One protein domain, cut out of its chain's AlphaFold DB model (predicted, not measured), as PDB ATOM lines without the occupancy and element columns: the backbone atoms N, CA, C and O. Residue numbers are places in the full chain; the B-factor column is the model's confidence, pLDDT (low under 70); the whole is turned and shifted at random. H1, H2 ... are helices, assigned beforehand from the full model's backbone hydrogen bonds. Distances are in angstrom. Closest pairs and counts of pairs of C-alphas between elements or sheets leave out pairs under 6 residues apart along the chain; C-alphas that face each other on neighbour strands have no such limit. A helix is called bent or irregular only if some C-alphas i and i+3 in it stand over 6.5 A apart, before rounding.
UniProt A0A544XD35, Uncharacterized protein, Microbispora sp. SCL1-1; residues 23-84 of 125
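What this domain is: This is residues 23 to 84 of the 125 residues of an uncharacterized protein of Microbispora sp. SCL1-1 (UniProt A0A544XD35). A long helix, H1, makes the length of a thin hairpin; a shorter helix, H2, folds back along its last part, and residues 73 to 84, with no named element, run back beside H1 as a tail. The printed part has 62 residues with two named helices, H1 then H2, and no named strand; its class is all helix. It is extended, with a radius of gyration of the C-alphas of 17.0 A, and only just a rod, spanning 53 by 19 by 10 A.

Where its parts are: H1, residues 26 to 55, begins at C-alpha 26 (42.948, 54.836, 9.316) and is 45.1 A long. It is only just irregular: C-alphas 51 and 54 are 6.6 A apart. H2, residues 61 to 72, is 16.3 A long and ends at C-alpha 72 (20.349, 24.534, 4.046).

How they stand to each other: H1 and H2 form a helical hairpin with a tight link. H1 touches H2 with residues 47 to 55 alone; the closest C-alphas, of Val 51 and Gly 67, are 5.7 A apart. They run opposite ways at a shallow tilt of 25 degrees. In H2 every O i to N i+4 pair is within hydrogen-bond range; in H1, 21 of 26.

The domain as a whole: The C-alphas farthest apart, of Gly 23 and Val 58, are 54.4 A apart. Residues 23 to 32, of which 26 to 32 belong to H1, and residues 57 to 62 stand free. The printed part has no cut; pLDDT is under 70 at residues 23 to 24.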
ATOM      1  N   GLY A  23      48.684  47.787  10.208       67.75
ATOM      2  CA  GLY A  23      49.582  48.586   9.357       67.75
ATOM      3  C   GLY A  23      48.880  49.402   8.264       67.75
ATOM      4  O   GLY A  23      49.523  50.183   7.569       67.75
ATOM      5  N   GLU A  24      47.563  49.261   8.124       69.62
ATOM      6  CA  GLU A  24      46.745  50.061   7.222       69.62
ATOM      7  C   GLU A  24      46.539  51.487   7.753       69.62
ATOM      8  O   GLU A  24      46.393  51.720   8.957       69.62
ATOM      9  N   ASN A  25      46.430  52.440   6.824       79.94
ATOM     10  CA  ASN A  25      45.953  53.790   7.113       79.94
ATOM     11  C   ASN A  25      44.549  53.733   7.754       79.94
ATOM     12  O   ASN A  25      43.695  52.946   7.343       79.94
ATOM     13  N   ASP A  26      44.270  54.627   8.705       73.50
ATOM     14  CA  ASP A  26      42.948  54.836   9.316       73.50
ATOM     15  C   ASP A  26      41.807  54.969   8.283       73.50
ATOM     16  O   ASP A  26      40.664  54.571   8.517       73.50
ATOM     17  N   LYS A  27      42.097  55.492   7.086       83.75
ATOM     18  CA  LYS A  27      41.107  55.583   6.000       83.75
ATOM     19  C   LYS A  27      40.666  54.213   5.478       83.75
ATOM     20  O   LYS A  27      39.506  54.061   5.079       83.75
ATOM     21  N   SER A  28      41.565  53.234   5.473       82.56
ATOM     22  CA  SER A  28      41.301  51.892   4.959       82.56
ATOM     23  C   SER A  28      40.397  51.123   5.908       82.56
ATOM     24  O   SER A  28      39.369  50.623   5.461       82.56
ATOM     25  N   SER A  29      40.665  51.135   7.219       78.56
ATOM     26  CA  SER A  29      39.824  50.439   8.206       78.56
ATOM     27  C   SER A  29      38.363  50.915   8.147       78.56
ATOM     28  O   SER A  29      37.435  50.100   8.074       78.56
ATOM     29  N   ARG A  30      38.146  52.235   8.053       83.12
ATOM     30  CA  ARG A  30      36.815  52.850   7.922       83.12
ATOM     31  C   ARG A  30      36.056  52.377   6.683       83.12
ATOM     32  O   ARG A  30      34.855  52.106   6.757       83.12
ATOM     33  N   LYS A  31      36.736  52.250   5.542       88.25
ATOM     34  CA  LYS A  31      36.118  51.794   4.286       88.25
ATOM     35  C   LYS A  31      35.938  50.273   4.269       88.25
ATOM     36  O   LYS A  31      34.853  49.786   3.937       88.25
ATOM     37  N   ASN A  32      36.962  49.535   4.681       88.75
ATOM     38  CA  ASN A  32      37.046  48.082   4.591       88.75
ATOM     39  C   ASN A  32      36.074  47.387   5.539       88.75
ATOM     40  O   ASN A  32      35.428  46.436   5.119       88.75
ATOM     41  N   ILE A  33      35.857  47.884   6.764       87.88
ATOM     42  CA  ILE A  33      34.872  47.291   7.689       87.88
ATOM     43  C   ILE A  33      33.470  47.282   7.065       87.88
ATOM     44  O   ILE A  33      32.788  46.254   7.048       87.88
ATOM     45  N   ARG A  34      33.047  48.417   6.497       91.00
ATOM     46  CA  ARG A  34      31.740  48.533   5.837       91.00
ATOM     47  C   ARG A  34      31.642  47.596   4.632       91.00
ATOM     48  O   ARG A  34      30.615  46.943   4.451       91.00
ATOM     49  N   LEU A  35      32.695  47.514   3.817       92.94
ATOM     50  CA  LEU A  35      32.740  46.630   2.648       92.94
ATOM     51  C   LEU A  35      32.709  45.149   3.044       92.94
ATOM     52  O   LEU A  35      31.910  44.390   2.494       92.94
ATOM     53  N   SER A  36      33.512  44.754   4.026       93.38
ATOM     54  CA  SER A  36      33.595  43.387   4.537       93.38
ATOM     55  C   SER A  36      32.300  42.931   5.196       93.38
ATOM     56  O   SER A  36      31.937  41.775   5.032       93.38
ATOM     57  N   LYS A  37      31.538  43.829   5.838       93.06
ATOM     58  CA  LYS A  37      30.166  43.534   6.285       93.06
ATOM     59  C   LYS A  37      29.205  43.387   5.100       93.06
ATOM     60  O   LYS A  37      28.399  42.464   5.044       93.06
ATOM     61  N   LYS A  38      29.283  44.287   4.119       95.94
ATOM     62  CA  LYS A  38      28.356  44.348   2.976       95.94
ATOM     63  C   LYS A  38      28.462  43.143   2.033       95.94
ATOM     64  O   LYS A  38      27.439  42.676   1.532       95.94
ATOM     65  N   ARG A  39      29.676  42.651   1.773       96.69
ATOM     66  CA  ARG A  39      29.960  41.532   0.855       96.69
ATOM     67  C   ARG A  39      29.223  40.224   1.206       96.69
ATOM     68  O   ARG A  39      28.484  39.754   0.339       96.69
ATOM     69  N   PRO A  40      29.346  39.645   2.418       96.69
ATOM     70  CA  PRO A  40      28.646  38.414   2.782       96.69
ATOM     71  C   PRO A  40      27.127  38.595   2.754       96.69
ATOM     72  O   PRO A  40      26.443  37.756   2.184       96.69
ATOM     73  N   HIS A  41      26.593  39.723   3.245       95.94
ATOM     74  CA  HIS A  41      25.149  39.982   3.188       95.94
ATOM     75  C   HIS A  41      24.612  40.020   1.753       95.94
ATOM     76  O   HIS A  41      23.575  39.426   1.473       95.94
ATOM     77  N   ARG A  42      25.309  40.697   0.828       97.19
ATOM     78  CA  ARG A  42      24.916  40.713  -0.589       97.19
ATOM     79  C   ARG A  42      24.987  39.325  -1.219       97.19
ATOM     80  O   ARG A  42      24.096  38.975  -1.980       97.19
ATOM     81  N   ALA A  43      26.029  38.557  -0.914       96.19
ATOM     82  CA  ALA A  43      26.187  37.209  -1.442       96.19
ATOM     83  C   ALA A  43      25.093  36.260  -0.930       96.19
ATOM     84  O   ALA A  43      24.527  35.523  -1.730       96.19
ATOM     85  N   ASN A  44      24.765  36.322   0.364       96.25
ATOM     86  CA  ASN A  44      23.700  35.512   0.953       96.25
ATOM     87  C   ASN A  44      22.342  35.896   0.360       96.25
ATOM     88  O   ASN A  44      21.639  35.019  -0.109       96.25
ATOM     89  N   ARG A  45      22.017  37.196   0.265       95.69
ATOM     90  CA  ARG A  45      20.768  37.636  -0.382       95.69
ATOM     91  C   ARG A  45      20.670  37.186  -1.833       95.69
ATOM     92  O   ARG A  45      19.623  36.716  -2.239       95.69
ATOM     93  N   ARG A  46      21.757  37.305  -2.604       95.50
ATOM     94  CA  ARG A  46      21.775  36.841  -3.997       95.50
ATOM     95  C   ARG A  46      21.493  35.343  -4.086       95.50
ATOM     96  O   ARG A  46      20.694  34.952  -4.921       95.50
ATOM     97  N   LEU A  47      22.134  34.539  -3.236       94.06
ATOM     98  CA  LEU A  47      21.877  33.102  -3.168       94.06
ATOM     99  C   LEU A  47      20.406  32.832  -2.836       94.06
ATOM    100  O   LEU A  47      19.762  32.082  -3.555       94.06
ATOM    101  N   THR A  48      19.876  33.478  -1.795       93.81
ATOM    102  CA  THR A  48      18.477  33.338  -1.384       93.81
ATOM    103  C   THR A  48      17.520  33.680  -2.518       93.81
ATOM    104  O   THR A  48      16.700  32.844  -2.872       93.81
ATOM    105  N   SER A  49      17.669  34.845  -3.151       94.00
ATOM    106  CA  SER A  49      16.826  35.239  -4.283       94.00
ATOM    107  C   SER A  49      16.940  34.268  -5.458       94.00
ATOM    108  O   SER A  49      15.937  33.945  -6.068       94.00
ATOM    109  N   GLN A  50      18.139  33.771  -5.780       92.75
ATOM    110  CA  GLN A  50      18.316  32.816  -6.880       92.75
ATOM    111  C   GLN A  50      17.649  31.467  -6.606       92.75
ATOM    112  O   GLN A  50      17.055  30.896  -7.514       92.75
ATOM    113  N   VAL A  51      17.761  30.954  -5.379       91.88
ATOM    114  CA  VAL A  51      17.184  29.656  -5.009       91.88
ATOM    115  C   VAL A  51      15.665  29.747  -4.888       91.88
ATOM    116  O   VAL A  51      14.970  28.871  -5.391       91.88
ATOM    117  N   LEU A  52      15.155  30.815  -4.272       90.19
ATOM    118  CA  LEU A  52      13.722  30.988  -4.043       90.19
ATOM    119  C   LEU A  52      12.955  31.464  -5.278       90.19
ATOM    120  O   LEU A  52      11.745  31.297  -5.306       90.19
ATOM    121  N   LYS A  53      13.630  31.976  -6.317       90.56
ATOM    122  CA  LYS A  53      12.975  32.403  -7.566       90.56
ATOM    123  C   LYS A  53      12.106  31.306  -8.190       90.56
ATOM    124  O   LYS A  53      11.073  31.603  -8.769       90.56
ATOM    125  N   ALA A  54      12.519  30.041  -8.082       82.69
ATOM    126  CA  ALA A  54      11.745  28.916  -8.610       82.69
ATOM    127  C   ALA A  54      10.441  28.660  -7.833       82.69
ATOM    128  O   ALA A  54       9.526  28.065  -8.384       82.69
ATOM    129  N   ALA A  55      10.368  29.110  -6.579       84.12
ATOM    130  CA  ALA A  55       9.201  29.001  -5.709       84.12
ATOM    131  C   ALA A  55       8.339  30.282  -5.712       84.12
ATOM    132  O   ALA A  55       7.420  30.405  -4.906       84.12
ATOM    133  N   GLU A  56       8.639  31.260  -6.576       85.94
ATOM    134  CA  GLU A  56       7.790  32.437  -6.770       85.94
ATOM    135  C   GLU A  56       6.564  32.045  -7.614       85.94
ATOM    136  O   GLU A  56       6.714  31.598  -8.750       85.94
ATOM    137  N   GLY A  57       5.352  32.224  -7.080       83.50
ATOM    138  CA  GLY A  57       4.102  31.958  -7.799       83.50
ATOM    139  C   GLY A  57       3.140  31.058  -7.025       83.50
ATOM    140  O   GLY A  57       2.938  31.246  -5.826       83.50
ATOM    141  N   VAL A  58       2.507  30.117  -7.731       85.62
ATOM    142  CA  VAL A  58       1.563  29.157  -7.136       85.62
ATOM    143  C   VAL A  58       2.291  28.304  -6.099       85.62
ATOM    144  O   VAL A  58       3.404  27.839  -6.334       85.62
ATOM    145  N   VAL A  59       1.656  28.113  -4.943       85.94
ATOM    146  CA  VAL A  59       2.231  27.355  -3.831       85.94
ATOM    147  C   VAL A  59       2.377  25.886  -4.230       85.94
ATOM    148  O   VAL A  59       1.385  25.173  -4.359       85.94
ATOM    149  N   ASP A  60       3.623  25.441  -4.383       90.75
ATOM    150  CA  ASP A  60       4.001  24.049  -4.624       90.75
ATOM    151  C   ASP A  60       4.961  23.586  -3.520       90.75
ATOM    152  O   ASP A  60       6.073  24.104  -3.357       90.75
ATOM    153  N   VAL A  61       4.515  22.595  -2.745       89.56
ATOM    154  CA  VAL A  61       5.251  22.053  -1.595       89.56
ATOM    155  C   VAL A  61       6.537  21.342  -2.028       89.56
ATOM    156  O   VAL A  61       7.552  21.437  -1.336       89.56
ATOM    157  N   GLY A  62       6.535  20.669  -3.181       90.25
ATOM    158  CA  GLY A  62       7.709  19.980  -3.713       90.25
ATOM    159  C   GLY A  62       8.799  20.965  -4.133       90.25
ATOM    160  O   GLY A  62       9.967  20.802  -3.771       90.25
ATOM    161  N   ILE A  63       8.418  22.039  -4.829       87.94
ATOM    162  CA  ILE A  63       9.350  23.106  -5.227       87.94
ATOM    163  C   ILE A  63       9.904  23.835  -3.994       87.94
ATOM    164  O   ILE A  63      11.109  24.108  -3.927       87.94
ATOM    165  N   ALA A  64       9.055  24.108  -2.999       88.56
ATOM    166  CA  ALA A  64       9.469  24.731  -1.746       88.56
ATOM    167  C   ALA A  64      10.502  23.876  -0.989       88.56
ATOM    168  O   ALA A  64      11.548  24.398  -0.597       88.56
ATOM    169  N   ALA A  65      10.267  22.564  -0.863       91.25
ATOM    170  CA  ALA A  65      11.182  21.637  -0.195       91.25
ATOM    171  C   ALA A  65      12.560  21.576  -0.882       91.25
ATOM    172  O   ALA A  65      13.597  21.643  -0.220       91.25
ATOM    173  N   VAL A  66      12.593  21.536  -2.221       91.19
ATOM    174  CA  VAL A  66      13.851  21.573  -2.991       91.19
ATOM    175  C   VAL A  66      14.595  22.898  -2.787       91.19
ATOM    176  O   VAL A  66      15.826  22.923  -2.687       91.19
ATOM    177  N   GLY A  67      13.869  24.018  -2.731       90.56
ATOM    178  CA  GLY A  67      14.437  25.337  -2.450       90.56
ATOM    179  C   GLY A  67      15.052  25.422  -1.052       90.56
ATOM    180  O   GLY A  67      16.186  25.886  -0.897       90.56
ATOM    181  N   GLU A  68      14.339  24.926  -0.045       91.19
ATOM    182  CA  GLU A  68      14.815  24.859   1.335       91.19
ATOM    183  C   GLU A  68      16.071  23.991   1.457       91.19
ATOM    184  O   GLU A  68      17.094  24.454   1.974       91.19
ATOM    185  N   GLU A  69      16.055  22.778   0.898       93.25
ATOM    186  CA  GLU A  69      17.202  21.869   0.939       93.25
ATOM    187  C   GLU A  69      18.452  22.521   0.322       93.25
ATOM    188  O   GLU A  69      19.549  22.481   0.891       93.25
ATOM    189  N   ARG A  70      18.297  23.198  -0.823       90.56
ATOM    190  CA  ARG A  70      19.393  23.921  -1.490       90.56
ATOM    191  C   ARG A  70      19.957  25.058  -0.638       90.56
ATOM    192  O   ARG A  70      21.168  25.296  -0.686       90.56
ATOM    193  N   LEU A  71      19.118  25.762   0.124       91.75
ATOM    194  CA  LEU A  71      19.574  26.805   1.048       91.75
ATOM    195  C   LEU A  71      20.324  26.210   2.238       91.75
ATOM    196  O   LEU A  71      21.421  26.678   2.554       91.75
ATOM    197  N   LEU A  72      19.773  25.168   2.860       92.00
ATOM    198  CA  LEU A  72      20.349  24.534   4.046       92.00
ATOM    199  C   LEU A  72      21.686  23.842   3.752       92.00
ATOM    200  O   LEU A  72      22.600  23.900   4.576       92.00
ATOM    201  N   ARG A  73      21.861  23.285   2.545       94.31
ATOM    202  CA  ARG A  73      23.139  22.703   2.095       94.31
ATOM    203  C   ARG A  73      24.298  23.704   2.104       94.31
ATOM    204  O   ARG A  73      25.459  23.295   2.172       94.31
ATOM    205  N   LYS A  74      24.033  25.013   2.017       90.62
ATOM    206  CA  LYS A  74      25.082  26.034   1.906       90.62
ATOM    207  C   LYS A  74      25.159  26.908   3.147       90.62
ATOM    208  O   LYS A  74      24.338  27.791   3.373       90.62
ATOM    209  N   ARG A  75      26.254  26.759   3.898       93.75
ATOM    210  CA  ARG A  75      26.534  27.611   5.060       93.75
ATOM    211  C   ARG A  75      26.551  29.100   4.660       93.75
ATOM    212  O   ARG A  75      27.338  29.481   3.782       93.75
ATOM    213  N   PRO A  76      25.759  29.966   5.323       94.44
ATOM    214  CA  PRO A  76      25.768  31.395   5.051       94.44
ATOM    215  C   PRO A  76      27.159  32.000   5.236       94.44
ATOM    216  O   PRO A  76      27.857  31.729   6.220       94.44
ATOM    217  N   LYS A  77      27.557  32.882   4.314       95.50
ATOM    218  CA  LYS A  77      28.794  33.650   4.476       95.50
ATOM    219  C   LYS A  77      28.636  34.568   5.680       95.50
ATOM    220  O   LYS A  77      27.635  35.277   5.792       95.50
ATOM    221  N   SER A  78      29.636  34.595   6.550       94.38
ATOM    222  CA  SER A  78      29.645  35.450   7.734       94.38
ATOM    223  C   SER A  78      30.922  36.278   7.785       94.38
ATOM    224  O   SER A  78      31.961  35.900   7.246       94.38
ATOM    225  N   TRP A  79      30.823  37.446   8.408       94.44
ATOM    226  CA  TRP A  79      31.970  38.279   8.726       94.44
ATOM    227  C   TRP A  79      31.800  38.809  10.141       94.44
ATOM    228  O   TRP A  79      30.728  39.297  10.504       94.44
ATOM    229  N   LYS A  80      32.868  38.729  10.930       91.44
ATOM    230  CA  LYS A  80      32.919  39.258  12.288       91.44
ATOM    231  C   LYS A  80      34.087  40.223  12.373       91.44
ATOM    232  O   LYS A  80      35.204  39.878  11.996       91.44
ATOM    233  N   LYS A  81      33.834  41.429  12.884       86.50
ATOM    234  CA  LYS A  81      34.907  42.376  13.185       86.50
ATOM    235  C   LYS A  81      35.792  41.768  14.270       86.50
ATOM    236  O   LYS A  81      35.295  41.428  15.345       86.50
ATOM    237  N   PHE A  82      37.082  41.643  13.988       85.69
ATOM    238  CA  PHE A  82      38.063  41.232  14.981       85.69
ATOM    239  C   PHE A  82      38.596  42.472  15.716       85.69
ATOM    240  O   PHE A  82      38.704  43.538  15.106       85.69
ATOM    241  N   PRO A  83      38.850  42.387  17.029       86.88
ATOM    242  CA  PRO A  83      39.450  43.483  17.771       86.88
ATOM    243  C   PRO A  83      40.920  43.721  17.400       86.88
ATOM    244  O   PRO A  83      41.679  42.766  17.273       86.88
ATOM    245  N   ASP A  84      41.328  44.987  17.345       89.25
ATOM    246  CA  ASP A  84      42.739  45.380  17.239       89.25
ATOM    247  C   ASP A  84      43.567  44.879  18.442       89.25
ATOM    248  O   ASP A  84      43.025  44.575  19.518       89.25
TER     249      ASP A  84